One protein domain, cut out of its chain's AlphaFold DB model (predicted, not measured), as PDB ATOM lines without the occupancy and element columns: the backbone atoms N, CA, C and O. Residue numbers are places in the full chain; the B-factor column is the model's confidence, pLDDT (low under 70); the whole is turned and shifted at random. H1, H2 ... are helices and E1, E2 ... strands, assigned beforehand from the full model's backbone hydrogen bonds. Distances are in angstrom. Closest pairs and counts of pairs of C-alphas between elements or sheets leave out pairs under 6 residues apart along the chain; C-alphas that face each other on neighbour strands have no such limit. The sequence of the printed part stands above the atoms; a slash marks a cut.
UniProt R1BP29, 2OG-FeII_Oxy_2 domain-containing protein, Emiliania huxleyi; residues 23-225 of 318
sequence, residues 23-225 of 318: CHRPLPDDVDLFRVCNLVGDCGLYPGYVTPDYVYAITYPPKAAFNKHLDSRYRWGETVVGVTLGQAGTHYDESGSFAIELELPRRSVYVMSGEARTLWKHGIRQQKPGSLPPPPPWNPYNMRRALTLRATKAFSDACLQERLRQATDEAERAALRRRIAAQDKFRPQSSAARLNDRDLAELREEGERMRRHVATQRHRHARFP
ATOM      1  N   CYS A  23      24.129  51.244  17.602       55.50
ATOM      2  CA  CYS A  23      23.519  52.035  18.652       55.50
ATOM      3  C   CYS A  23      22.196  52.557  18.099       55.50
ATOM      4  O   CYS A  23      22.214  53.280  17.106       55.50
ATOM      5  N   HIS A  24      21.067  52.214  18.716       61.53
ATOM      6  CA  HIS A  24      19.770  52.744  18.290       61.53
ATOM      7  C   HIS A  24      19.250  53.748  19.321       61.53
ATOM      8  O   HIS A  24      19.082  53.407  20.495       61.53
ATOM      9  N   ARG A  25      19.030  54.990  18.865       60.81
ATOM     10  CA  ARG A  25      18.303  56.052  19.572       60.81
ATOM     11  C   ARG A  25      17.587  56.958  18.548       60.81
ATOM     12  O   ARG A  25      18.265  57.418  17.630       60.81
ATOM     13  N   PRO A  26      16.283  57.259  18.724       65.12
ATOM     14  CA  PRO A  26      15.343  56.527  19.585       65.12
ATOM     15  C   PRO A  26      15.285  55.035  19.222       65.12
ATOM     16  O   PRO A  26      15.732  54.626  18.148       65.12
ATOM     17  N   LEU A  27      14.762  54.209  20.134       69.19
ATOM     18  CA  LEU A  27      14.375  52.844  19.771       69.19
ATOM     19  C   LEU A  27      13.336  52.923  18.636       69.19
ATOM     20  O   LEU A  27      12.444  53.764  18.728       69.19
ATOM     21  N   PRO A  28      13.443  52.100  17.580       68.69
ATOM     22  CA  PRO A  28      12.468  52.109  16.495       68.69
ATOM     23  C   PRO A  28      11.051  51.809  17.004       68.69
ATOM     24  O   PRO A  28      10.860  50.861  17.769       68.69
ATOM     25  N   ASP A  29      10.071  52.599  16.560       65.38
ATOM     26  CA  ASP A  29       8.663  52.493  16.976       65.38
ATOM     27  C   ASP A  29       7.985  51.197  16.469       65.38
ATOM     28  O   ASP A  29       6.979  50.745  17.020       65.38
ATOM     29  N   ASP A  30       8.535  50.583  15.418       60.41
ATOM     30  CA  ASP A  30       8.027  49.383  14.745       60.41
ATOM     31  C   ASP A  30       8.596  48.069  15.304       60.41
ATOM     32  O   ASP A  30       8.127  46.983  14.953       60.41
ATOM     33  N   VAL A  31       9.584  48.144  16.199       63.19
ATOM     34  CA  VAL A  31      10.240  46.967  16.769       63.19
ATOM     35  C   VAL A  31       9.748  46.723  18.196       63.19
ATOM     36  O   VAL A  31       9.627  47.632  19.013       63.19
ATOM     37  N   ASP A  32       9.569  45.451  18.558       72.19
ATOM     38  CA  ASP A  32       9.274  44.983  19.925       72.19
ATOM     39  C   ASP A  32      10.330  45.318  20.988       72.19
ATOM     40  O   ASP A  32      10.285  44.791  22.100       72.19
ATOM     41  N   LEU A  33      11.293  46.185  20.687       76.81
ATOM     42  CA  LEU A  33      12.347  46.557  21.615       76.81
ATOM     43  C   LEU A  33      11.767  47.169  22.887       76.81
ATOM     44  O   LEU A  33      12.153  46.733  23.962       76.81
ATOM     45  N   PHE A  34      10.773  48.060  22.798       78.19
ATOM     46  CA  PHE A  34      10.114  48.579  24.002       78.19
ATOM     47  C   PHE A  34       9.465  47.471  24.844       78.19
ATOM     48  O   PHE A  34       9.589  47.486  26.063       78.19
ATOM     49  N   ARG A  35       8.863  46.450  24.225       78.88
ATOM     50  CA  ARG A  35       8.310  45.281  24.935       78.88
ATOM     51  C   ARG A  35       9.382  44.457  25.641       78.88
ATOM     52  O   ARG A  35       9.170  44.031  26.771       78.88
ATOM     53  N   VAL A  36      10.520  44.234  24.985       77.50
ATOM     54  CA  VAL A  36      11.661  43.514  25.574       77.50
ATOM     55  C   VAL A  36      12.275  44.319  26.717       77.50
ATOM     56  O   VAL A  36      12.599  43.749  27.753       77.50
ATOM     57  N   CYS A  37      12.402  45.636  26.556       79.06
ATOM     58  CA  CYS A  37      12.887  46.531  27.598       79.06
ATOM     59  C   CYS A  37      11.959  46.510  28.817       79.06
ATOM     60  O   CYS A  37      12.398  46.258  29.935       79.06
ATOM     61  N   ASN A  38      10.662  46.712  28.595       79.75
ATOM     62  CA  ASN A  38       9.692  46.833  29.677       79.75
ATOM     63  C   ASN A  38       9.453  45.520  30.426       79.75
ATOM     64  O   ASN A  38       9.036  45.584  31.577       79.75
ATOM     65  N   LEU A  39       9.852  44.366  29.868       79.75
ATOM     66  CA  LEU A  39       9.830  43.078  30.566       79.75
ATOM     67  C   LEU A  39      10.408  43.171  31.983       79.75
ATOM     68  O   LEU A  39       9.787  42.660  32.903       79.75
ATOM     69  N   VAL A  40      11.547  43.849  32.175       77.31
ATOM     70  CA  VAL A  40      12.200  43.977  33.496       77.31
ATOM     71  C   VAL A  40      11.318  44.703  34.512       77.31
ATOM     72  O   VAL A  40      11.251  44.282  35.667       77.31
ATOM     73  N   GLY A  41      10.647  45.774  34.089       76.12
ATOM     74  CA  GLY A  41       9.713  46.506  34.943       76.12
ATOM     75  C   GLY A  41       8.418  45.730  35.167       76.12
ATOM     76  O   GLY A  41       7.995  45.563  36.306       76.12
ATOM     77  N   ASP A  42       7.824  45.203  34.096       78.50
ATOM     78  CA  ASP A  42       6.505  44.564  34.125       78.50
ATOM     79  C   ASP A  42       6.502  43.226  34.882       78.50
ATOM     80  O   ASP A  42       5.492  42.859  35.476       78.50
ATOM     81  N   CYS A  43       7.626  42.501  34.903       73.62
ATOM     82  CA  CYS A  43       7.774  41.287  35.717       73.62
ATOM     83  C   CYS A  43       8.186  41.565  37.173       73.62
ATOM     84  O   CYS A  43       8.347  40.630  37.956       73.62
ATOM     85  N   GLY A  44       8.410  42.832  37.537       71.81
ATOM     86  CA  GLY A  44       8.835  43.222  38.881       71.81
ATOM     87  C   GLY A  44      10.271  42.824  39.244       71.81
ATOM     88  O   GLY A  44      10.642  42.932  40.409       71.81
ATOM     89  N   LEU A  45      11.097  42.403  38.276       74.62
ATOM     90  CA  LEU A  45      12.487  41.990  38.522       74.62
ATOM     91  C   LEU A  45      13.320  43.114  39.152       74.62
ATOM     92  O   LEU A  45      14.213  42.849  39.953       74.62
ATOM     93  N   TYR A  46      13.028  44.369  38.802       76.44
ATOM     94  CA  TYR A  46      13.643  45.530  39.436       76.44
ATOM     95  C   TYR A  46      12.620  46.666  39.620       76.44
ATOM     96  O   TYR A  46      12.351  47.403  38.672       76.44
ATOM     97  N   PRO A  47      12.073  46.873  40.835       67.44
ATOM     98  CA  PRO A  47      11.108  47.946  41.121       67.44
ATOM     99  C   PRO A  47      11.649  49.349  40.825       67.44
ATOM    100  O   PRO A  47      10.920  50.255  40.430       67.44
ATOM    101  N   GLY A  48      12.967  49.523  40.957       74.69
ATOM    102  CA  GLY A  48      13.643  50.764  40.612       74.69
ATOM    103  C   GLY A  48      13.701  51.043  39.109       74.69
ATOM    104  O   GLY A  48      14.217  52.084  38.731       74.69
ATOM    105  N   TYR A  49      13.209  50.182  38.223       81.81
ATOM    106  CA  TYR A  49      13.478  50.294  36.793       81.81
ATOM    107  C   TYR A  49      13.010  51.621  36.175       81.81
ATOM    108  O   TYR A  49      11.885  52.090  36.387       81.81
ATOM    109  N   VAL A  50      13.896  52.231  35.387       87.69
ATOM    110  CA  VAL A  50      13.572  53.305  34.444       87.69
ATOM    111  C   VAL A  50      13.695  52.707  33.052       87.69
ATOM    112  O   VAL A  50      14.738  52.143  32.719       87.69
ATOM    113  N   THR A  51      12.631  52.816  32.256       87.12
ATOM    114  CA  THR A  51      12.617  52.294  30.887       87.12
ATOM    115  C   THR A  51      13.786  52.890  30.090       87.12
ATOM    116  O   THR A  51      14.008  54.088  30.148       87.12
ATOM    117  N   PRO A  52      14.574  52.100  29.359       88.69
ATOM    118  CA  PRO A  52      15.719  52.579  28.600       88.69
ATOM    119  C   PRO A  52      15.264  53.305  27.328       88.69
ATOM    120  O   PRO A  52      14.380  52.829  26.617       88.69
ATOM    121  N   ASP A  53      15.923  54.414  27.001       88.62
ATOM    122  CA  ASP A  53      15.800  55.114  25.714       88.62
ATOM    123  C   ASP A  53      16.929  54.744  24.736       88.62
ATOM    124  O   ASP A  53      17.037  55.322  23.652       88.62
ATOM    125  N   TYR A  54      17.787  53.793  25.118       88.19
ATOM    126  CA  TYR A  54      18.964  53.400  24.359       88.19
ATOM    127  C   TYR A  54      19.206  51.886  24.407       88.19
ATOM    128  O   TYR A  54      19.195  51.267  25.477       88.19
ATOM    129  N   VAL A  55      19.508  51.300  23.243       87.81
ATOM    130  CA  VAL A  55      19.992  49.917  23.110       87.81
ATOM    131  C   VAL A  55      21.312  49.873  22.352       87.81
ATOM    132  O   VAL A  55      21.483  50.492  21.299       87.81
ATOM    133  N   TYR A  56      22.231  49.077  22.885       87.81
ATOM    134  CA  TYR A  56      23.443  48.659  22.206       87.81
ATOM    135  C   TYR A  56      23.352  47.173  21.874       87.81
ATOM    136  O   TYR A  56      23.328  46.332  22.773       87.81
ATOM    137  N   ALA A  57      23.282  46.851  20.583       87.25
ATOM    138  CA  ALA A  57      23.260  45.476  20.106       87.25
ATOM    139  C   ALA A  57      24.655  45.064  19.629       87.25
ATOM    140  O   ALA A  57      25.240  45.704  18.753       87.25
ATOM    141  N   ILE A  58      25.176  43.970  20.182       87.12
ATOM    142  CA  ILE A  58      26.505  43.457  19.851       87.12
ATOM    143  C   ILE A  58      26.469  41.947  19.617       87.12
ATOM    144  O   ILE A  58      25.763  41.197  20.298       87.12
ATOM    145  N   THR A  59      27.246  41.500  18.633       87.62
ATOM    146  CA  THR A  59      27.458  40.084  18.335       87.62
ATOM    147  C   THR A  59      28.910  39.728  18.619       87.62
ATOM    148  O   THR A  59      29.829  40.358  18.106       87.62
ATOM    149  N   TYR A  60      29.102  38.706  19.441       87.75
ATOM    150  CA  TYR A  60      30.392  38.163  19.825       87.75
ATOM    151  C   TYR A  60      30.606  36.828  19.109       87.75
ATOM    152  O   TYR A  60      29.845  35.882  19.362       87.75
ATOM    153  N   PRO A  61      31.626  36.715  18.241       88.88
ATOM    154  CA  PRO A  61      32.066  35.415  17.768       88.88
ATOM    155  C   PRO A  61      32.657  34.585  18.913       88.88
ATOM    156  O   PRO A  61      33.030  35.140  19.954       88.88
ATOM    157  N   PRO A  62      32.760  33.258  18.733       86.75
ATOM    158  CA  PRO A  62      33.463  32.391  19.664       86.75
ATOM    159  C   PRO A  62      34.801  32.984  20.103       86.75
ATOM    160  O   PRO A  62      35.573  33.462  19.271       86.75
ATOM    161  N   LYS A  63      35.088  32.919  21.408       85.19
ATOM    162  CA  LYS A  63      36.315  33.452  22.032       85.19
ATOM    163  C   LYS A  63      36.453  34.982  22.023       85.19
ATOM    164  O   LYS A  63      37.477  35.475  22.494       85.19
ATOM    165  N   ALA A  64      35.476  35.739  21.524       86.12
ATOM    166  CA  ALA A  64      35.476  37.186  21.706       86.12
ATOM    167  C   ALA A  64      35.195  37.550  23.169       86.12
ATOM    168  O   ALA A  64      34.448  36.868  23.871       86.12
ATOM    169  N   ALA A  65      35.801  38.647  23.606       87.06
ATOM    170  CA  ALA A  65      35.731  39.174  24.960       87.06
ATOM    171  C   ALA A  65      35.798  40.703  24.915       87.06
ATOM    172  O   ALA A  65      36.118  41.292  23.876       87.06
ATOM    173  N   PHE A  66      35.528  41.354  26.042       84.25
ATOM    174  CA  PHE A  66      35.903  42.751  26.224       84.25
ATOM    175  C   PHE A  66      36.470  42.975  27.621       84.25
ATOM    176  O   PHE A  66      36.073  42.309  28.577       84.25
ATOM    177  N   ASN A  67      37.417  43.908  27.693       86.25
ATOM    178  CA  ASN A  67      38.156  44.220  28.907       86.25
ATOM    179  C   ASN A  67      37.268  44.881  29.962       86.25
ATOM    180  O   ASN A  67      36.233  45.477  29.660       86.25
ATOM    181  N   LYS A  68      37.730  44.811  31.209       86.12
ATOM    182  CA  LYS A  68      37.034  45.384  32.356       86.12
ATOM    183  C   LYS A  68      36.887  46.892  32.193       86.12
ATOM    184  O   LYS A  68      37.872  47.580  31.937       86.12
ATOM    185  N   HIS A  69      35.673  47.404  32.348       89.38
ATOM    186  CA  HIS A  69      35.415  48.835  32.244       89.38
ATOM    187  C   HIS A  69      34.239  49.267  33.119       89.38
ATOM    188  O   HIS A  69      33.460  48.445  33.598       89.38
ATOM    189  N   LEU A  70      34.122  50.578  33.322       88.69
ATOM    190  CA  LEU A  70      32.925  51.196  33.879       88.69
ATOM    191  C   LEU A  70      32.116  51.809  32.744       88.69
ATOM    192  O   LEU A  70      32.646  52.549  31.912       88.69
ATOM    193  N   ASP A  71      30.810  51.569  32.760       89.62
ATOM    194  CA  ASP A  71      29.899  52.364  31.951       89.62
ATOM    195  C   ASP A  71      29.954  53.821  32.422       89.62
ATOM    196  O   ASP A  71      29.857  54.100  33.621       89.62
ATOM    197  N   SER A  72      30.072  54.764  31.480       88.19
ATOM    198  CA  SER A  72      30.153  56.196  31.797       88.19
ATOM    199  C   SER A  72      29.047  56.622  32.768       88.19
ATOM    200  O   SER A  72      27.852  56.493  32.482       88.19
ATOM    201  N   ARG A  73      29.456  57.124  33.938       86.62
ATOM    202  CA  ARG A  73      28.570  57.611  35.011       86.62
ATOM    203  C   ARG A  73      27.869  58.923  34.633       86.62
ATOM    204  O   ARG A  73      26.770  59.193  35.109       86.62
ATOM    205  N   TYR A  74      28.470  59.669  33.706       83.88
ATOM    206  CA  TYR A  74      27.952  60.929  33.173       83.88
ATOM    207  C   TYR A  74      26.924  60.730  32.057       83.88
ATOM    208  O   TYR A  74      25.999  61.527  31.918       83.88
ATOM    209  N   ARG A  75      27.077  59.667  31.257       85.44
ATOM    210  CA  ARG A  75      26.218  59.409  30.093       85.44
ATOM    211  C   ARG A  75      24.996  58.560  30.423       85.44
ATOM    212  O   ARG A  75      23.921  58.813  29.884       85.44
ATOM    213  N   TRP A  76      25.167  57.538  31.256       90.31
ATOM    214  CA  TRP A  76      24.141  56.525  31.499       90.31
ATOM    215  C   TRP A  76      23.522  56.681  32.886       90.31
ATOM    216  O   TRP A  76      24.223  57.014  33.841       90.31
ATOM    217  N   GLY A  77      22.225  56.393  32.992       89.19
ATOM    218  CA  GLY A  77      21.476  56.355  34.246       89.19
ATOM    219  C   GLY A  77      21.943  55.247  35.195       89.19
ATOM    220  O   GLY A  77      23.015  54.659  35.038       89.19
ATOM    221  N   GLU A  78      21.141  54.965  36.216       87.81
ATOM    222  CA  GLU A  78      21.560  54.120  37.345       87.81
ATOM    223  C   GLU A  78      21.484  52.613  37.104       87.81
ATOM    224  O   GLU A  78      22.001  51.840  37.909       87.81
ATOM    225  N   THR A  79      20.858  52.203  36.004       89.62
ATOM    226  CA  THR A  79      20.605  50.800  35.691       89.62
ATOM    227  C   THR A  79      21.147  50.453  34.317       89.62
ATOM    228  O   THR A  79      20.966  51.193  33.348       89.62
ATOM    229  N   VAL A  80      21.777  49.285  34.236       91.31
ATOM    230  CA  VAL A  80      22.148  48.636  32.981       91.31
ATOM    231  C   VAL A  80      21.483  47.273  32.962       91.31
ATOM    232  O   VAL A  80      21.635  46.495  33.899       91.31
ATOM    233  N   VAL A  81      20.751  46.981  31.896       90.75
ATOM    234  CA  VAL A  81      20.147  45.664  31.688       90.75
ATOM    235  C   VAL A  81      20.831  45.007  30.510       90.75
ATOM    236  O   VAL A  81      20.949  45.615  29.449       90.75
ATOM    237  N   GLY A  82      21.268  43.764  30.668       90.81
ATOM    238  CA  GLY A  82      21.783  42.982  29.555       90.81
ATOM    239  C   GLY A  82      20.927  41.759  29.280       90.81
ATOM    240  O   GLY A  82      20.610  40.992  30.184       90.81
ATOM    241  N   VAL A  83      20.588  41.556  28.012       90.00
ATOM    242  CA  VAL A  83      19.884  40.370  27.517       90.00
ATOM    243  C   VAL A  83      20.882  39.493  26.780       90.00
ATOM    244  O   VAL A  83      21.546  39.964  25.856       90.00
ATOM    245  N   THR A  84      20.984  38.218  27.158       89.56
ATOM    246  CA  THR A  84      21.893  37.261  26.511       89.56
ATOM    247  C   THR A  84      21.135  36.327  25.574       89.56
ATOM    248  O   THR A  84      20.212  35.620  25.968       89.56
ATOM    249  N   LEU A  85      21.558  36.287  24.313       89.69
ATOM    250  CA  LEU A  85      20.978  35.491  23.234       89.69
ATOM    251  C   LEU A  85      22.080  34.692  22.517       89.69
ATOM    252  O   LEU A  85      23.267  34.997  22.616       89.69
ATOM    253  N   GLY A  86      21.698  33.671  21.749       90.00
ATOM    254  CA  GLY A  86      22.667  32.822  21.048       90.00
ATOM    255  C   GLY A  86      23.447  31.903  21.997       90.00
ATOM    256  O   GLY A  86      22.872  31.001  22.607       90.00
ATOM    257  N   GLN A  87      24.761  32.081  22.092       87.06
ATOM    258  CA  GLN A  87      25.601  31.353  23.046       87.06
ATOM    259  C   GLN A  87      25.638  31.995  24.437       87.06
ATOM    260  O   GLN A  87      25.467  33.206  24.584       87.06
ATOM    261  N   ALA A  88      25.873  31.161  25.451       85.94
ATOM    262  CA  ALA A  88      26.120  31.618  26.814       85.94
ATOM    263  C   ALA A  88      27.464  32.363  26.914       85.94
ATOM    264  O   ALA A  88      28.350  32.215  26.065       85.94
ATOM    265  N   GLY A  89      27.616  33.171  27.956       80.88
ATOM    266  CA  GLY A  89      28.875  33.837  28.284       80.88
ATOM    267  C   GLY A  89      29.092  33.909  29.787       80.88
ATOM    268  O   GLY A  89      28.182  33.623  30.554       80.88
ATOM    269  N   THR A  90      30.281  34.329  30.198       82.25
ATOM    270  CA  THR A  90      30.587  34.594  31.606       82.25
ATOM    271  C   THR A  90      30.823  36.086  31.765       82.25
ATOM    272  O   THR A  90      31.757  36.637  31.170       82.25
ATOM    273  N   HIS A  91      29.936  36.736  32.514       74.88
ATOM    274  CA  HIS A  91      30.148  38.091  33.003       74.88
ATOM    275  C   HIS A  91      31.112  38.040  34.169       74.88
ATOM    276  O   HIS A  91      31.112  37.072  34.926       74.88
ATOM    277  N   TYR A  92      31.908  39.079  34.330       79.88
ATOM    278  CA  TYR A  92      32.665  39.244  35.552       79.88
ATOM    279  C   TYR A  92      32.591  40.687  36.006       79.88
ATOM    280  O   TYR A  92      32.676  41.592  35.176       79.88
ATOM    281  N   ASP A  93      32.468  40.863  37.314       69.25
ATOM    282  CA  ASP A  93      32.460  42.156  37.977       69.25
ATOM    283  C   ASP A  93      33.590  42.202  39.002       69.25
ATOM    284  O   ASP A  93      33.759  41.269  39.783       69.25
ATOM    285  N   GLU A  94      34.380  43.272  38.993       71.25
ATOM    286  CA  GLU A  94      35.585  43.428  39.812       71.25
ATOM    287  C   GLU A  94      35.531  44.726  40.631       71.25
ATOM    288  O   GLU A  94      35.298  45.813  40.092       71.25
ATOM    289  N   SER A  95      35.811  44.617  41.932       75.12
ATOM    290  CA  SER A  95      35.966  45.732  42.868       75.12
ATOM    291  C   SER A  95      37.227  45.534  43.715       75.12
ATOM    292  O   SER A  95      37.238  44.822  44.720       75.12
ATOM    293  N   GLY A  96      38.331  46.167  43.305       75.31
ATOM    294  CA  GLY A  96      39.625  46.010  43.972       75.31
ATOM    295  C   GLY A  96      40.134  44.569  43.897       75.31
ATOM    296  O   GLY A  96      40.392  44.063  42.814       75.31
ATOM    297  N   SER A  97      40.294  43.911  45.048       72.19
ATOM    298  CA  SER A  97      40.772  42.522  45.132       72.19
ATOM    299  C   SER A  97      39.665  41.470  45.019       72.19
ATOM    300  O   SER A  97      39.961  40.277  45.062       72.19
ATOM    301  N   PHE A  98      38.403  41.886  44.911       73.75
ATOM    302  CA  PHE A  98      37.256  40.989  44.849       73.75
ATOM    303  C   PHE A  98      36.668  40.954  43.439       73.75
ATOM    304  O   PHE A  98      36.503  42.000  42.810       73.75
ATOM    305  N   ALA A  99      36.333  39.756  42.957       77.56
ATOM    306  CA  ALA A  99      35.667  39.564  41.678       77.56
ATOM    307  C   ALA A  99      34.564  38.507  41.781       77.56
ATOM    308  O   ALA A  99      34.756  37.465  42.411       77.56
ATOM    309  N   ILE A 100      33.433  38.766  41.127       80.81
ATOM    310  CA  ILE A 100      32.349  37.801  40.927       80.81
ATOM    311  C   ILE A 100      32.347  37.388  39.461       80.81
ATOM    312  O   ILE A 100      32.481  38.233  38.580       80.81
ATOM    313  N   GLU A 101      32.164  36.097  39.199       81.56
ATOM    314  CA  GLU A 101      31.877  35.589  37.860       81.56
ATOM    315  C   GLU A 101      30.428  35.099  37.804       81.56
ATOM    316  O   GLU A 101      30.007  34.263  38.603       81.56
ATOM    317  N   LEU A 102      29.660  35.641  36.861       83.56
ATOM    318  CA  LEU A 102      28.255  35.315  36.647       83.56
ATOM    319  C   LEU A 102      28.115  34.562  35.329       83.56
ATOM    320  O   LEU A 102      28.494  35.055  34.261       83.56
ATOM    321  N   GLU A 103      27.530  33.371  35.380       86.25
ATOM    322  CA  GLU A 103      27.126  32.680  34.164       86.25
ATOM    323  C   GLU A 103      25.909  33.386  33.551       86.25
ATOM    324  O   GLU A 103      24.886  33.597  34.200       86.25
ATOM    325  N   LEU A 104      26.021  33.756  32.277       88.50
ATOM    326  CA  LEU A 104      24.954  34.355  31.485       88.50
ATOM    327  C   LEU A 104      24.452  33.326  30.465       88.50
ATOM    328  O   LEU A 104      24.939  33.303  29.326       88.50
ATOM    329  N   PRO A 105      23.485  32.469  30.837       87.88
ATOM    330  CA  PRO A 105      22.935  31.488  29.917       87.88
ATOM    331  C   PRO A 105      22.146  32.160  28.788       87.88
ATOM    332  O   PRO A 105      21.714  33.308  28.869       87.88
ATOM    333  N   ARG A 106      21.932  31.433  27.690       86.50
ATOM    334  CA  ARG A 106      21.066  31.910  26.603       86.50
ATOM    335  C   ARG A 106      19.642  32.149  27.135       86.50
ATOM    336  O   ARG A 106      19.112  31.297  27.841       86.50
ATOM    337  N   ARG A 107      18.997  33.228  26.671       86.94
ATOM    338  CA  ARG A 107      17.660  33.702  27.086       86.94
ATOM    339  C   ARG A 107      17.620  34.177  28.541       86.94
ATOM    340  O   ARG A 107      16.573  34.107  29.171       86.94
ATOM    341  N   SER A 108      18.746  34.650  29.069       85.44
ATOM    342  CA  SER A 108      18.792  35.292  30.379       85.44
ATOM    343  C   SER A 108      18.773  36.811  30.267       85.44
ATOM    344  O   SER A 108      19.135  37.393  29.236       85.44
ATOM    345  N   VAL A 109      18.378  37.435  31.370       86.50
ATOM    346  CA  VAL A 109      18.499  38.867  31.615       86.50
ATOM    347  C   VAL A 109      19.328  39.048  32.881       86.50
ATOM    348  O   VAL A 109      19.141  38.309  33.844       86.50
ATOM    349  N   TYR A 110      20.231  40.023  32.882       87.06
ATOM    350  CA  TYR A 110      20.894  40.505  34.092       87.06
ATOM    351  C   TYR A 110      20.630  41.998  34.275       87.06
ATOM    352  O   TYR A 110      20.457  42.733  33.297       87.06
ATOM    353  N   VAL A 111      20.609  42.441  35.530       87.81
ATOM    354  CA  VAL A 111      20.383  43.837  35.913       87.81
ATOM    355  C   VAL A 111      21.535  44.280  36.806       87.81
ATOM    356  O   VAL A 111      21.742  43.715  37.874       87.81
ATOM    357  N   MET A 112      22.279  45.296  36.372       89.06
ATOM    358  CA  MET A 112      23.275  45.976  37.198       89.06
ATOM    359  C   MET A 112      22.688  47.295  37.699       89.06
ATOM    360  O   MET A 112      22.275  48.143  36.904       89.06
ATOM    361  N   SER A 113      22.685  47.480  39.015       85.69
ATOM    362  CA  SER A 113      22.253  48.703  39.703       85.69
ATOM    363  C   SER A 113      23.141  48.980  40.916       85.69
ATOM    364  O   SER A 113      23.897  48.108  41.344       85.69
ATOM    365  N   GLY A 114      23.056  50.184  41.486       84.12
ATOM    366  CA  GLY A 114      23.817  50.539  42.688       84.12
ATOM    367  C   GLY A 114      25.332  50.432  42.471       84.12
ATOM    368  O   GLY A 114      25.860  50.937  41.473       84.12
ATOM    369  N   GLU A 115      26.041  49.776  43.391       82.56
ATOM    370  CA  GLU A 115      27.503  49.628  43.328       82.56
ATOM    371  C   GLU A 115      27.978  48.800  42.129       82.56
ATOM    372  O   GLU A 115      28.942  49.195  41.475       82.56
ATOM    373  N   ALA A 116      27.252  47.738  41.762       83.31
ATOM    374  CA  ALA A 116      27.588  46.909  40.603       83.31
ATOM    375  C   ALA A 116      27.638  47.728  39.298       83.31
ATOM    376  O   ALA A 116      28.453  47.473  38.422       83.31
ATOM    377  N   ARG A 117      26.811  48.778  39.179       88.12
ATOM    378  CA  ARG A 117      26.824  49.688  38.020       88.12
ATOM    379  C   ARG A 117      27.848  50.819  38.144       88.12
ATOM    380  O   ARG A 117      28.300  51.352  37.126       88.12
ATOM    381  N   THR A 118      28.106  51.303  39.359       83.00
ATOM    382  CA  THR A 118      28.798  52.589  39.579       83.00
ATOM    383  C   THR A 118      30.236  52.452  40.060       83.00
ATOM    384  O   THR A 118      31.029  53.356  39.807       83.00
ATOM    385  N   LEU A 119      30.576  51.352  40.726       83.19
ATOM    386  CA  LEU A 119      31.879  51.133  41.351       83.19
ATOM    387  C   LEU A 119      32.609  49.924  40.766       83.19
ATOM    388  O   LEU A 119      33.838  49.913  40.758       83.19
ATOM    389  N   TRP A 120      31.879  48.914  40.286       87.12
ATOM    390  CA  TRP A 120      32.475  47.651  39.857       87.12
ATOM    391  C   TRP A 120      32.768  47.682  38.356       87.12
ATOM    392  O   TRP A 120      31.910  48.031  37.542       87.12
ATOM    393  N   LYS A 121      34.005  47.342  37.980       88.44
ATOM    394  CA  LYS A 121      34.374  47.201  36.568       88.44
ATOM    395  C   LYS A 121      33.797  45.888  36.062       88.44
ATOM    396  O   LYS A 121      34.034  44.856  36.678       88.44
ATOM    397  N   HIS A 122      33.130  45.922  34.917       91.31
ATOM    398  CA  HIS A 122      32.487  44.747  34.352       91.31
ATOM    399  C   HIS A 122      33.074  44.359  32.994       91.31
ATOM    400  O   HIS A 122      33.627  45.189  32.259       91.31
ATOM    401  N   GLY A 123      32.967  43.075  32.665       89.56
ATOM    402  CA  GLY A 123      33.552  42.487  31.470       89.56
ATOM    403  C   GLY A 123      32.870  41.199  31.021       89.56
ATOM    404  O   GLY A 123      32.075  40.602  31.743       89.56
ATOM    405  N   ILE A 124      33.203  40.743  29.813       88.75
ATOM    406  CA  ILE A 124      32.858  39.391  29.356       88.75
ATOM    407  C   ILE A 124      34.149  38.612  29.188       88.75
ATOM    408  O   ILE A 124      35.025  39.020  28.422       88.75
ATOM    409  N   ARG A 125      34.259  37.487  29.902       86.06
ATOM    410  CA  ARG A 125      35.415  36.595  29.811       86.06
ATOM    411  C   ARG A 125      35.522  35.991  28.418       86.06
ATOM    412  O   ARG A 125      34.529  35.639  27.780       86.06
ATOM    413  N   GLN A 126      36.764  35.779  28.004       86.12
ATOM    414  CA  GLN A 126      37.055  34.930  26.865       86.12
ATOM    415  C   GLN A 126      36.674  33.482  27.184       86.12
ATOM    416  O   GLN A 126      37.057  32.931  28.216       86.12
ATOM    417  N   GLN A 127      35.926  32.860  26.276       81.12
ATOM    418  CA  GLN A 127      35.575  31.445  26.370       81.12
ATOM    419  C   GLN A 127      36.841  30.580  26.279       81.12
ATOM    420  O   GLN A 127      37.709  30.829  25.436       81.12
ATOM    421  N   LYS A 128      36.941  29.551  27.129       76.81
ATOM    422  CA  LYS A 128      38.105  28.657  27.159       76.81
ATOM    423  C   LYS A 128      38.210  27.855  25.847       76.81
ATOM    424  O   LYS A 128      37.191  27.454  25.279       76.81
ATOM    425  N   PRO A 129      39.428  27.582  25.347       67.44
ATOM    426  CA  PRO A 129      39.612  26.665  24.224       67.44
ATOM    427  C   PRO A 129      38.975  25.298  24.519       67.44
ATOM    428  O   PRO A 129      39.158  24.755  25.603       67.44
ATOM    429  N   GLY A 130      38.203  24.759  23.573       71.62
ATOM    430  CA  GLY A 130      37.562  23.443  23.706       71.62
ATOM    431  C   GLY A 130      36.335  23.385  24.626       71.62
ATOM    432  O   GLY A 130      35.680  22.352  24.665       71.62
ATOM    433  N   SER A 131      35.967  24.472  25.316       78.25
ATOM    434  CA  SER A 131      34.792  24.484  26.204       78.25
ATOM    435  C   SER A 131      33.471  24.757  25.482       78.25
ATOM    436  O   SER A 131      32.433  24.869  26.130       78.25
ATOM    437  N   LEU A 132      33.502  24.966  24.162       77.50
ATOM    438  CA  LEU A 132      32.312  25.335  23.409       77.50
ATOM    439  C   LEU A 132      31.539  24.096  22.972       77.50
ATOM    440  O   LEU A 132      32.138  23.196  22.380       77.50
ATOM    441  N   PRO A 133      30.215  24.065  23.197       80.31
ATOM    442  CA  PRO A 133      29.394  22.990  22.673       80.31
ATOM    443  C   PRO A 133      29.398  23.026  21.134       80.31
ATOM    444  O   PRO A 133      29.601  24.096  20.539       80.31
ATOM    445  N   PRO A 134      29.129  21.889  20.468       86.06
ATOM    446  CA  PRO A 134      28.899  21.868  19.029       86.06
ATOM    447  C   PRO A 134      27.836  22.903  18.626       86.06
ATOM    448  O   PRO A 134      26.839  23.062  19.343       86.06
ATOM    449  N   PRO A 135      28.034  23.638  17.516       86.50
ATOM    450  CA  PRO A 135      27.089  24.657  17.100       86.50
ATOM    451  C   PRO A 135      25.739  24.030  16.745       86.50
ATOM    452  O   PRO A 135      25.686  23.090  15.950       86.50
ATOM    453  N   PRO A 136      24.630  24.528  17.314       87.44
ATOM    454  CA  PRO A 136      23.314  24.028  16.960       87.44
ATOM    455  C   PRO A 136      22.900  24.545  15.569       87.44
ATOM    456  O   PRO A 136      23.346  25.624  15.168       87.44
ATOM    457  N   PRO A 137      21.976  23.867  14.857       91.38
ATOM    458  CA  PRO A 137      21.566  24.263  13.504       91.38
ATOM    459  C   PRO A 137      21.065  25.712  13.384       91.38
ATOM    460  O   PRO A 137      21.287  26.368  12.374       91.38
ATOM    461  N   TRP A 138      20.428  26.239  14.433       87.94
ATOM    462  CA  TRP A 138      19.910  27.613  14.484       87.94
ATOM    463  C   TRP A 138      20.972  28.671  14.846       87.94
ATOM    464  O   TRP A 138      20.706  29.869  14.760       87.94
ATOM    465  N   ASN A 139      22.173  28.261  15.265       89.56
ATOM    466  CA  ASN A 139      23.325  29.137  15.509       89.56
ATOM    467  C   ASN A 139      24.615  28.440  15.045       89.56
ATOM    468  O   ASN A 139      25.452  28.072  15.877       89.56
ATOM    469  N   PRO A 140      24.784  28.274  13.721       88.69
ATOM    470  CA  PRO A 140      25.852  27.461  13.137       88.69
ATOM    471  C   PRO A 140      27.260  27.992  13.439       88.69
ATOM    472  O   PRO A 140      28.242  27.270  13.310       88.69
ATOM    473  N   TYR A 141      27.365  29.246  13.885       87.69
ATOM    474  CA  TYR A 141      28.631  29.911  14.184       87.69
ATOM    475  C   TYR A 141      28.904  30.076  15.683       87.69
ATOM    476  O   TYR A 141      29.864  30.750  16.045       87.69
ATOM    477  N   ASN A 142      28.068  29.514  16.566       88.25
ATOM    478  CA  ASN A 142      28.214  29.672  18.018       88.25
ATOM    479  C   ASN A 142      28.338  31.142  18.470       88.25
ATOM    480  O   ASN A 142      29.056  31.475  19.412       88.25
ATOM    481  N   MET A 143      27.601  32.039  17.815       89.00
ATOM    482  CA  MET A 143      27.618  33.463  18.137       89.00
ATOM    483  C   MET A 143      26.860  33.719  19.439       89.00
ATOM    484  O   MET A 143      25.731  33.244  19.610       89.00
ATOM    485  N   ARG A 144      27.436  34.521  20.335       89.69
ATOM    486  CA  ARG A 144      26.695  35.161  21.426       89.69
ATOM    487  C   ARG A 144      26.189  36.508  20.933       89.69
ATOM    488  O   ARG A 144      26.931  37.270  20.329       89.69
ATOM    489  N   ARG A 145      24.930  36.825  21.201       90.19
ATOM    490  CA  ARG A 145      24.349  38.141  20.921       90.19
ATOM    491  C   ARG A 145      23.920  38.762  22.237       90.19
ATOM    492  O   ARG A 145      23.367  38.065  23.083       90.19
ATOM    493  N   ALA A 146      24.192  40.044  22.413       89.94
ATOM    494  CA  ALA A 146      23.768  40.774  23.594       89.94
ATOM    495  C   ALA A 146      23.037  42.053  23.204       89.94
ATOM    496  O   ALA A 146      23.452  42.752  22.278       89.94
ATOM    497  N   LEU A 147      21.960  42.335  23.933       89.75
ATOM    498  CA  LEU A 147      21.314  43.641  23.936       89.75
ATOM    499  C   LEU A 147      21.615  44.283  25.282       89.75
ATOM    500  O   LEU A 147      21.199  43.753  26.311       89.75
ATOM    501  N   THR A 148      22.332  45.399  25.275       91.62
ATOM    502  CA  THR A 148      22.566  46.194  26.478       91.62
ATOM    503  C   THR A 148      21.650  47.402  26.450       91.62
ATOM    504  O   THR A 148      21.767  48.264  25.580       91.62
ATOM    505  N   LEU A 149      20.728  47.446  27.400       90.38
ATOM    506  CA  LEU A 149      19.693  48.454  27.524       90.38
ATOM    507  C   LEU A 149      20.068  49.431  28.634       90.38
ATOM    508  O   LEU A 149      20.417  49.019  29.745       90.38
ATOM    509  N   ARG A 150      20.005  50.724  28.326       91.38
ATOM    510  CA  ARG A 150      20.372  51.798  29.251       91.38
ATOM    511  C   ARG A 150      19.424  52.973  29.076       91.38
ATOM    512  O   ARG A 150      18.993  53.266  27.965       91.38
ATOM    513  N   ALA A 151      19.155  53.675  30.165       91.56
ATOM    514  CA  ALA A 151      18.654  55.036  30.081       91.56
ATOM    515  C   ALA A 151      19.847  55.986  29.916       91.56
ATOM    516  O   ALA A 151      20.858  55.851  30.613       91.56
ATOM    517  N   THR A 152      19.753  56.958  29.017       90.69
ATOM    518  CA  THR A 152      20.622  58.131  29.054       90.69
ATOM    519  C   THR A 152      20.338  58.918  30.326       90.69
ATOM    520  O   THR A 152      19.228  58.891  30.862       90.69
ATOM    521  N   LYS A 153      21.350  59.612  30.850       89.00
ATOM    522  CA  LYS A 153      21.226  60.305  32.133       89.00
ATOM    523  C   LYS A 153      20.107  61.350  32.115       89.00
ATOM    524  O   LYS A 153      19.239  61.308  32.977       89.00
ATOM    525  N   ALA A 154      20.064  62.195  31.085       89.44
ATOM    526  CA  ALA A 154      19.034  63.224  30.953       89.44
ATOM    527  C   ALA A 154      17.613  62.645  30.846       89.44
ATOM    528  O   ALA A 154      16.688  63.164  31.467       89.44
ATOM    529  N   PHE A 155      17.438  61.541  30.112       92.19
ATOM    530  CA  PHE A 155      16.157  60.837  30.055       92.19
ATOM    531  C   PHE A 155      15.775  60.232  31.411       92.19
ATOM    532  O   PHE A 155      14.634  60.359  31.856       92.19
ATOM    533  N   SER A 156      16.733  59.588  32.084       92.50
ATOM    534  CA  SER A 156      16.526  59.008  33.411       92.50
ATOM    535  C   SER A 156      16.094  60.072  34.414       92.50
ATOM    536  O   SER A 156      15.146  59.861  35.165       92.50
ATOM    537  N   ASP A 157      16.753  61.228  34.391       91.06
ATOM    538  CA  ASP A 157      16.435  62.364  35.247       91.06
ATOM    539  C   ASP A 157      15.020  62.883  34.980       91.06
ATOM    540  O   ASP A 157      14.237  63.007  35.919       91.06
ATOM    541  N   ALA A 158      14.655  63.101  33.712       93.56
ATOM    542  CA  ALA A 158      13.302  63.497  33.320       93.56
ATOM    543  C   ALA A 158      12.242  62.506  33.837       93.56
ATOM    544  O   ALA A 158      11.210  62.900  34.382       93.56
ATOM    545  N   CYS A 159      12.502  61.200  33.724       93.56
ATOM    546  CA  CYS A 159      11.600  60.168  34.237       93.56
ATOM    547  C   CYS A 159      11.453  60.219  35.763       93.56
ATOM    548  O   CYS A 159      10.337  60.118  36.269       93.56
ATOM    549  N   LEU A 160      12.557  60.370  36.499       93.00
ATOM    550  CA  LEU A 160      12.532  60.432  37.963       93.00
ATOM    551  C   LEU A 160      11.856  61.705  38.476       93.00
ATOM    552  O   LEU A 160      11.101  61.638  39.444       93.00
ATOM    553  N   GLN A 161      12.084  62.843  37.818       94.12
ATOM    554  CA  GLN A 161      11.426  64.108  38.149       94.12
ATOM    555  C   GLN A 161       9.917  64.029  37.912       94.12
ATOM    556  O   GLN A 161       9.137  64.452  38.764       94.12
ATOM    557  N   GLU A 162       9.486  63.425  36.803       94.88
ATOM    558  CA  GLU A 162       8.060  63.220  36.548       94.88
ATOM    559  C   GLU A 162       7.429  62.270  37.573       94.88
ATOM    560  O   GLU A 162       6.359  62.575  38.094       94.88
ATOM    561  N   ARG A 163       8.098  61.163  37.928       93.19
ATOM    562  CA  ARG A 163       7.631  60.275  39.008       93.19
ATOM    563  C   ARG A 163       7.506  61.030  40.329       93.19
ATOM    564  O   ARG A 163       6.492  60.905  40.999       93.19
ATOM    565  N   LEU A 164       8.480  61.876  40.671       95.06
ATOM    566  CA  LEU A 164       8.434  62.693  41.887       95.06
ATOM    567  C   LEU A 164       7.271  63.697  41.872       95.06
ATOM    568  O   LEU A 164       6.694  63.978  42.922       95.06
ATOM    569  N   ARG A 165       6.934  64.242  40.699       95.62
ATOM    570  CA  ARG A 165       5.793  65.147  40.506       95.62
ATOM    571  C   ARG A 165       4.450  64.424  40.640       95.62
ATOM    572  O   ARG A 165       3.489  65.033  41.097       95.62
ATOM    573  N   GLN A 166       4.385  63.164  40.211       94.81
ATOM    574  CA  GLN A 166       3.182  62.330  40.253       94.81
ATOM    575  C   GLN A 166       2.980  61.617  41.597       94.81
ATOM    576  O   GLN A 166       1.846  61.288  41.932       94.81
ATOM    577  N   ALA A 167       4.055  61.386  42.355       93.75
ATOM    578  CA  ALA A 167       4.016  60.703  43.639       93.75
ATOM    579  C   ALA A 167       3.128  61.454  44.641       93.75
ATOM    580  O   ALA A 167       3.347  62.631  44.945       93.75
ATOM    581  N   THR A 168       2.126  60.751  45.164       94.38
ATOM    582  CA  THR A 168       1.173  61.280  46.149       94.38
ATOM    583  C   THR A 168       1.594  60.987  47.585       94.38
ATOM    584  O   THR A 168       1.183  61.703  48.495       94.38
ATOM    585  N   ASP A 169       2.406  59.949  47.788       94.31
ATOM    586  CA  ASP A 169       2.882  59.505  49.095       94.31
ATOM    587  C   ASP A 169       4.227  60.155  49.475       94.31
ATOM    588  O   ASP A 169       5.147  60.250  48.660       94.31
ATOM    589  N   GLU A 170       4.372  60.606  50.724       93.81
ATOM    590  CA  GLU A 170       5.588  61.310  51.151       93.81
ATOM    591  C   GLU A 170       6.789  60.368  51.312       93.81
ATOM    592  O   GLU A 170       7.926  60.794  51.082       93.81
ATOM    593  N   ALA A 171       6.578  59.086  51.634       89.56
ATOM    594  CA  ALA A 171       7.671  58.121  51.697       89.56
ATOM    595  C   ALA A 171       8.234  57.839  50.293       89.56
ATOM    596  O   ALA A 171       9.458  57.863  50.108       89.56
ATOM    597  N   GLU A 172       7.365  57.688  49.289       88.12
ATOM    598  CA  GLU A 172       7.750  57.597  47.876       88.12
ATOM    599  C   GLU A 172       8.495  58.859  47.416       88.12
ATOM    600  O   GLU A 172       9.595  58.773  46.855       88.12
ATOM    601  N   ARG A 173       7.963  60.054  47.708       92.00
ATOM    602  CA  ARG A 173       8.626  61.326  47.367       92.00
ATOM    603  C   ARG A 173      10.001  61.437  48.015       92.00
ATOM    604  O   ARG A 173      10.961  61.836  47.353       92.00
ATOM    605  N   ALA A 174      10.131  61.068  49.286       90.38
ATOM    606  CA  ALA A 174      11.409  61.062  49.986       90.38
ATOM    607  C   ALA A 174      12.403  60.073  49.351       90.38
ATOM    608  O   ALA A 174      13.579  60.412  49.183       90.38
ATOM    609  N   ALA A 175      11.949  58.883  48.946       87.00
ATOM    610  CA  ALA A 175      12.777  57.908  48.240       87.00
ATOM    611  C   ALA A 175      13.259  58.437  46.879       87.00
ATOM    612  O   ALA A 175      14.454  58.370  46.581       87.00
ATOM    613  N   LEU A 176      12.365  59.041  46.090       89.50
ATOM    614  CA  LEU A 176      12.691  59.634  44.792       89.50
ATOM    615  C   LEU A 176      13.668  60.808  44.921       89.50
ATOM    616  O   LEU A 176      14.647  60.863  44.178       89.50
ATOM    617  N   ARG A 177      13.483  61.703  45.904       91.50
ATOM    618  CA  ARG A 177      14.429  62.803  46.177       91.50
ATOM    619  C   ARG A 177      15.827  62.283  46.510       91.50
ATOM    620  O   ARG A 177      16.806  62.784  45.959       91.50
ATOM    621  N   ARG A 178      15.937  61.257  47.365       89.25
ATOM    622  CA  ARG A 178      17.230  60.624  47.696       89.25
ATOM    623  C   ARG A 178      17.894  60.020  46.463       89.25
ATOM    624  O   ARG A 178      19.091  60.202  46.262       89.25
ATOM    625  N   ARG A 179      17.116  59.329  45.632       87.25
ATOM    626  CA  ARG A 179      17.593  58.697  44.399       87.25
ATOM    627  C   ARG A 179      18.087  59.721  43.374       87.25
ATOM    628  O   ARG A 179      19.175  59.555  42.830       87.25
ATOM    629  N   ILE A 180      17.343  60.810  43.175       89.69
ATOM    630  CA  ILE A 180      17.755  61.935  42.321       89.69
ATOM    631  C   ILE A 180      19.060  62.542  42.844       89.69
ATOM    632  O   ILE A 180      20.029  62.633  42.095       89.69
ATOM    633  N   ALA A 181      19.144  62.854  44.140       87.75
ATOM    634  CA  ALA A 181      20.364  63.399  44.738       87.75
ATOM    635  C   ALA A 181      21.574  62.457  44.573       87.75
ATOM    636  O   ALA A 181      22.689  62.899  44.291       87.75
ATOM    637  N   ALA A 182      21.363  61.141  44.685       84.56
ATOM    638  CA  ALA A 182      22.404  60.143  44.455       84.56
ATOM    639  C   ALA A 182      22.877  60.092  42.992       84.56
ATOM    640  O   ALA A 182      24.035  59.748  42.748       84.56
ATOM    641  N   GLN A 183      22.018  60.436  42.029       83.25
ATOM    642  CA  GLN A 183      22.377  60.554  40.616       83.25
ATOM    643  C   GLN A 183      23.034  61.892  40.282       83.25
ATOM    644  O   GLN A 183      23.897  61.933  39.399       83.25
ATOM    645  N   ASP A 184      22.668  62.964  40.981       84.25
ATOM    646  CA  ASP A 184      23.162  64.316  40.721       84.25
ATOM    647  C   ASP A 184      24.684  64.424  40.865       84.25
ATOM    648  O   ASP A 184      25.326  65.134  40.092       84.25
ATOM    649  N   LYS A 185      25.283  63.633  41.763       82.44
ATOM    650  CA  LYS A 185      26.744  63.567  41.944       82.44
ATOM    651  C   LYS A 185      27.510  63.113  40.695       82.44
ATOM    652  O   LYS A 185      28.686  63.407  40.560       82.44
ATOM    653  N   PHE A 186      26.845  62.399  39.786       79.44
ATOM    654  CA  PHE A 186      27.428  61.918  38.533       79.44
ATOM    655  C   PHE A 186      26.996  62.760  37.327       79.44
ATOM    656  O   PHE A 186      27.132  62.319  36.187       79.44
ATOM    657  N   ARG A 187      26.380  63.931  37.533       73.00
ATOM    658  CA  ARG A 187      26.058  64.847  36.431       73.00
ATOM    659  C   ARG A 187      27.351  65.515  35.961       73.00
ATOM    660  O   ARG A 187      28.134  65.943  36.807       73.00
ATOM    661  N   PRO A 188      27.569  65.654  34.644       64.19
ATOM    662  CA  PRO A 188      28.579  66.580  34.163       64.19
ATOM    663  C   PRO A 188      28.222  67.984  34.676       64.19
ATOM    664  O   PRO A 188      27.206  68.554  34.286       64.19
ATOM    665  N   GLN A 189      29.002  68.499  35.629       62.16
ATOM    666  CA  GLN A 189      28.927  69.899  36.038       62.16
ATOM    667  C   GLN A 189      29.659  70.742  34.993       62.16
ATOM    668  O   GLN A 189      30.591  70.244  34.352       62.16
ATOM    669  N   SER A 190      29.264  72.009  34.840       59.12
ATOM    670  CA  SER A 190      29.851  72.921  33.848       59.12
ATOM    671  C   SER A 190      31.379  73.023  33.944       59.12
ATOM    672  O   SER A 190      32.052  73.262  32.945       59.12
ATOM    673  N   SER A 191      31.946  72.754  35.123       52.28
ATOM    674  CA  SER A 191      33.388  72.704  35.371       52.28
ATOM    675  C   SER A 191      34.033  71.322  35.173       52.28
ATOM    676  O   SER A 191      35.146  71.243  34.661       52.28
ATOM    677  N   ALA A 192      33.370  70.229  35.566       51.31
ATOM    678  CA  ALA A 192      33.988  68.897  35.647       51.31
ATOM    679  C   ALA A 192      33.974  68.119  34.321       51.31
ATOM    680  O   ALA A 192      34.750  67.186  34.135       51.31
ATOM    681  N   ALA A 193      33.092  68.483  33.388       55.50
ATOM    682  CA  ALA A 193      32.916  67.735  32.151       55.50
ATOM    683  C   ALA A 193      32.506  68.638  30.985       55.50
ATOM    684  O   ALA A 193      31.497  68.362  30.360       55.50
ATOM    685  N   ARG A 194      33.277  69.701  30.706       57.59
ATOM    686  CA  ARG A 194      33.329  70.499  29.448       57.59
ATOM    687  C   ARG A 194      32.009  70.927  28.765       57.59
ATOM    688  O   ARG A 194      32.074  71.475  27.670       57.59
ATOM    689  N   LEU A 195      30.844  70.699  29.358       67.06
ATOM    690  CA  LEU A 195      29.544  71.073  28.816       67.06
ATOM    691  C   LEU A 195      29.187  72.442  29.364       67.06
ATOM    692  O   LEU A 195      29.207  72.658  30.576       67.06
ATOM    693  N   ASN A 196      28.867  73.370  28.475       79.44
ATOM    694  CA  ASN A 196      28.382  74.676  28.894       79.44
ATOM    695  C   ASN A 196      26.902  74.575  29.335       79.44
ATOM    696  O   ASN A 196      26.235  73.553  29.144       79.44
ATOM    697  N   ASP A 197      26.366  75.647  29.923       80.81
ATOM    698  CA  ASP A 197      24.981  75.668  30.417       80.81
ATOM    699  C   ASP A 197      23.941  75.427  29.314       80.81
ATOM    700  O   ASP A 197      22.887  74.840  29.572       80.81
ATOM    701  N   ARG A 198      24.249  75.837  28.079       84.62
ATOM    702  CA  ARG A 198      23.394  75.598  26.916       84.62
ATOM    703  C   ARG A 198      23.362  74.113  26.560       84.62
ATOM    704  O   ARG A 198      22.270  73.574  26.420       84.62
ATOM    705  N   ASP A 199      24.505  73.435  26.497       82.38
ATOM    706  CA  ASP A 199      24.562  71.998  26.200       82.38
ATOM    707  C   ASP A 199      23.797  71.190  27.261       82.38
ATOM    708  O   ASP A 199      23.063  70.248  26.956       82.38
ATOM    709  N   LEU A 200      23.927  71.582  28.535       80.06
ATOM    710  CA  LEU A 200      23.179  70.970  29.635       80.06
ATOM    711  C   LEU A 200      21.668  71.203  29.509       80.06
ATOM    712  O   LEU A 200      20.885  70.298  29.809       80.06
ATOM    713  N   ALA A 201      21.244  72.394  29.083       85.19
ATOM    714  CA  ALA A 201      19.839  72.692  28.829       85.19
ATOM    715  C   ALA A 201      19.291  71.871  27.652       85.19
ATOM    716  O   ALA A 201      18.226  71.268  27.783       85.19
ATOM    717  N   GLU A 202      20.042  71.771  26.554       87.12
ATOM    718  CA  GLU A 202      19.671  70.981  25.376       87.12
ATOM    719  C   GLU A 202      19.525  69.489  25.719       87.12
ATOM    720  O   GLU A 202      18.535  68.861  25.334       87.12
ATOM    721  N   LEU A 203      20.444  68.926  26.515       85.12
ATOM    722  CA  LEU A 203      20.347  67.544  26.999       85.12
ATOM    723  C   LEU A 203      19.097  67.315  27.855       85.12
ATOM    724  O   LEU A 203      18.417  66.302  27.692       85.12
ATOM    725  N   ARG A 204      18.777  68.244  28.766       87.56
ATOM    726  CA  ARG A 204      17.565  68.163  29.602       87.56
ATOM    727  C   ARG A 204      16.301  68.212  28.752       87.56
ATOM    728  O   ARG A 204      15.389  67.416  28.967       87.56
ATOM    729  N   GLU A 205      16.261  69.109  27.775       91.25
ATOM    730  CA  GLU A 205      15.135  69.220  26.855       91.25
ATOM    731  C   GLU A 205      14.978  67.947  26.011       91.25
ATOM    732  O   GLU A 205      13.869  67.438  25.854       91.25
ATOM    733  N   GLU A 206      16.083  67.374  25.528       89.25
ATOM    734  CA  GLU A 206      16.078  66.089  24.828       89.25
ATOM    735  C   GLU A 206      15.553  64.956  25.717       89.25
ATOM    736  O   GLU A 206      14.724  64.162  25.269       89.25
ATOM    737  N   GLY A 207      15.981  64.909  26.982       91.12
ATOM    738  CA  GLY A 207      15.485  63.959  27.975       91.12
ATOM    739  C   GLY A 207      13.967  64.042  28.155       91.12
ATOM    740  O   GLY A 207      13.286  63.018  28.102       91.12
ATOM    741  N   GLU A 208      13.419  65.253  28.285       94.31
ATOM    742  CA  GLU A 208      11.971  65.476  28.386       94.31
ATOM    743  C   GLU A 208      11.218  65.114  27.102       94.31
ATOM    744  O   GLU A 208      10.169  64.463  27.166       94.31
ATOM    745  N   ARG A 209      11.737  65.492  25.927       92.44
ATOM    746  CA  ARG A 209      11.141  65.103  24.638       92.44
ATOM    747  C   ARG A 209      11.077  63.588  24.511       92.44
ATOM    748  O   ARG A 209      10.027  63.047  24.173       92.44
ATOM    749  N   MET A 210      12.169  62.904  24.840       89.69
ATOM    750  CA  MET A 210      12.238  61.451  24.788       89.69
ATOM    751  C   MET A 210      11.303  60.801  25.816       89.69
ATOM    752  O   MET A 210      10.602  59.856  25.476       89.69
ATOM    753  N   ARG A 211      11.204  61.327  27.045       92.31
ATOM    754  CA  ARG A 211      10.228  60.851  28.045       92.31
ATOM    755  C   ARG A 211       8.799  60.917  27.509       92.31
ATOM    756  O   ARG A 211       8.050  59.953  27.653       92.31
ATOM    757  N   ARG A 212       8.427  62.032  26.874       91.56
ATOM    758  CA  ARG A 212       7.105  62.187  26.246       91.56
ATOM    759  C   ARG A 212       6.914  61.203  25.095       91.56
ATOM    760  O   ARG A 212       5.872  60.562  25.050       91.56
ATOM    761  N   HIS A 213       7.918  61.033  24.231       87.25
ATOM    762  CA  HIS A 213       7.890  60.055  23.134       87.25
ATOM    763  C   HIS A 213       7.672  58.630  23.643       87.25
ATOM    764  O   HIS A 213       6.775  57.938  23.180       87.25
ATOM    765  N   VAL A 214       8.444  58.195  24.644       83.94
ATOM    766  CA  VAL A 214       8.306  56.858  25.243       83.94
ATOM    767  C   VAL A 214       6.924  56.675  25.879       83.94
ATOM    768  O   VAL A 214       6.339  55.599  25.772       83.94
ATOM    769  N   ALA A 215       6.355  57.724  26.482       84.38
ATOM    770  CA  ALA A 215       5.018  57.673  27.071       84.38
ATOM    771  C   ALA A 215       3.886  57.500  26.036       84.38
ATOM    772  O   ALA A 215       2.831  56.968  26.388       84.38
ATOM    773  N   THR A 216       4.088  57.909  24.777       84.69
ATOM    774  CA  THR A 216       3.106  57.738  23.689       84.69
ATOM    775  C   THR A 216       3.286  56.445  22.891       84.69
ATOM    776  O   THR A 216       2.471  56.154  22.015       84.69
ATOM    777  N   GLN A 217       4.310  55.639  23.190       82.62
ATOM    778  CA  GLN A 217       4.573  54.394  22.469       82.62
ATOM    779  C   GLN A 217       3.453  53.365  22.640       82.62
ATOM    780  O   GLN A 217       3.020  53.048  23.751       82.62
ATOM    781  N   ARG A 218       3.049  52.746  21.521       76.88
ATOM    782  CA  ARG A 218       2.016  51.692  21.490       76.88
ATOM    783  C   ARG A 218       2.412  50.456  22.304       76.88
ATOM    784  O   ARG A 218       1.556  49.706  22.771       76.88
ATOM    785  N   HIS A 219       3.711  50.211  22.450       78.06
ATOM    786  CA  HIS A 219       4.276  48.987  23.018       78.06
ATOM    787  C   HIS A 219       5.016  49.247  24.335       78.06
ATOM    788  O   HIS A 219       6.143  48.804  24.529       78.06
ATOM    789  N   ARG A 220       4.359  49.964  25.254       75.56
ATOM    790  CA  ARG A 220       4.918  50.376  26.556       75.56
ATOM    791  C   ARG A 220       4.933  49.296  27.651       75.56
ATOM    792  O   ARG A 220       5.444  49.553  28.730       75.56
ATOM    793  N   HIS A 221       4.366  48.127  27.377       78.69
ATOM    794  CA  HIS A 221       4.343  46.982  28.287       78.69
ATOM    795  C   HIS A 221       4.768  45.724  27.537       78.69
ATOM    796  O   HIS A 221       4.624  45.653  26.311       78.69
ATOM    797  N   ALA A 222       5.260  44.734  28.270       76.69
ATOM    798  CA  ALA A 222       5.547  43.391  27.813       76.69
ATOM    799  C   ALA A 222       4.331  42.785  27.096       76.69
ATOM    800  O   ALA A 222       3.176  43.116  27.360       76.69
ATOM    801  N   ARG A 223       4.598  41.882  26.146       73.81
ATOM    802  CA  ARG A 223       3.538  41.160  25.417       73.81
ATOM    803  C   ARG A 223       2.801  40.148  26.294       73.81
ATOM    804  O   ARG A 223       1.717  39.719  25.916       73.81
ATOM    805  N   PHE A 224       3.413  39.754  27.403       75.25
ATOM    806  CA  PHE A 224       2.915  38.717  28.288       75.25
ATOM    807  C   PHE A 224       2.054  39.348  29.388       75.25
ATOM    808  O   PHE A 224       2.446  40.381  29.939       75.25
ATOM    809  N   PRO A 225       0.893  38.762  29.719       69.38
ATOM    810  CA  PRO A 225       0.115  39.191  30.871       69.38
ATOM    811  C   PRO A 225       0.899  38.952  32.174       69.38
ATOM    812  O   PRO A 225       1.754  38.064  32.216       69.38
TER     813      PRO A 225
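What this domain is: This is residues 23 to 225 of the 318 residues of the protein "2OG-FeII_Oxy_2 domain-containing protein" of Emiliania huxleyi (UniProt R1BP29). Two four-stranded sheets form a V: they come closest at one end, near residues 84 to 89 and Leu 104, and spread apart toward the short helix H2, which bridges them. H1 crosses the other face of the sheet E1 E8 E3 E6, and H3, H4 and H5 cluster at the end of that sheet, with the loop of residues 125 to 143 at the far end of the longest axis. The 203 printed residues, with five named helices and eight named strands, run H1 E1 E2 E3 E4 E5 E6 H2 E7 E8 H3 H4 H5. The sheets, E1 E8 E3 E6 and E2 E7 E4 E5, are antiparallel, and the class is mixed. The whole is compact, with a radius of gyration of the C-alphas of 18.3 A and spans of 54 by 42 by 33 A.

Where its parts are: H1, residues 33 to 42, 13.9 A long, begins at C-alpha 33 (12.347, 46.557, 21.615). E1 is residues 54 to 60, E2 66 to 69, and E3 76 to 86, 25.9 A long, which bends by 82 degrees at residue 79. E4 is residues 89 to 95, E5 98 to 104, E6 108 to 112, H2 115 to 118 and E7 121 to 124. E8, residues 144 to 152, is 25.0 A long. H3 is residues 153 to 166, 19.9 A, H4 170 to 184, 20.7 A, and H5 197 to 216, 29.1 A, ending at C-alpha 216 (3.106, 57.738, 23.689).

How they stand to each other: In the twisted sheet E1 E8 E3 E6, pairs within hydrogen-bond range include N 56 and O 148, 2.9 A, N 83 and O 147, 2.8 A, and N 82 and O 110, 2.9 A. In the other sheet they include N 69 and O 122, 3.0 A, N 94 and O 121, 2.8 A, and, in the hairpin E4 and E5, N 91 and O 102, 2.8 A. H1 is on the first sheet at a height of 10.0 A, across the strands, at 64 degrees to E6 on the local plane. H2 is on its opposite face, at a height of 7.3 A, and only grazes the other sheet. H3 stands up from the first sheet, on the same face as H1. H3 and H4 form a helical hairpin, closest at the C-alphas of Leu 164 and Arg 173, 5.7 A, a shallow tilt of 16 degrees. With residues 153 to 159 alone, H3 touches H5 at a steep tilt of 62 degrees, closest at the C-alphas of Phe 155 and Gly 207, 3.8 A. H3, H4 and H5 have every O i to N i+4 pair within hydrogen-bond range, H1 has 4 of 6, and H2 is too short for one.

The domain as a whole: The C-alphas farthest apart, of Gly 130 and Thr 168, are 57.1 A apart. The printed part has no cut. The links H1 to E1, E7 to E8 and H4 to H5 are long. Mean pLDDT of the printed part is 83.2; residues 23 to 31, 47, 93, 129, 188 to 195 and 225 are under 70.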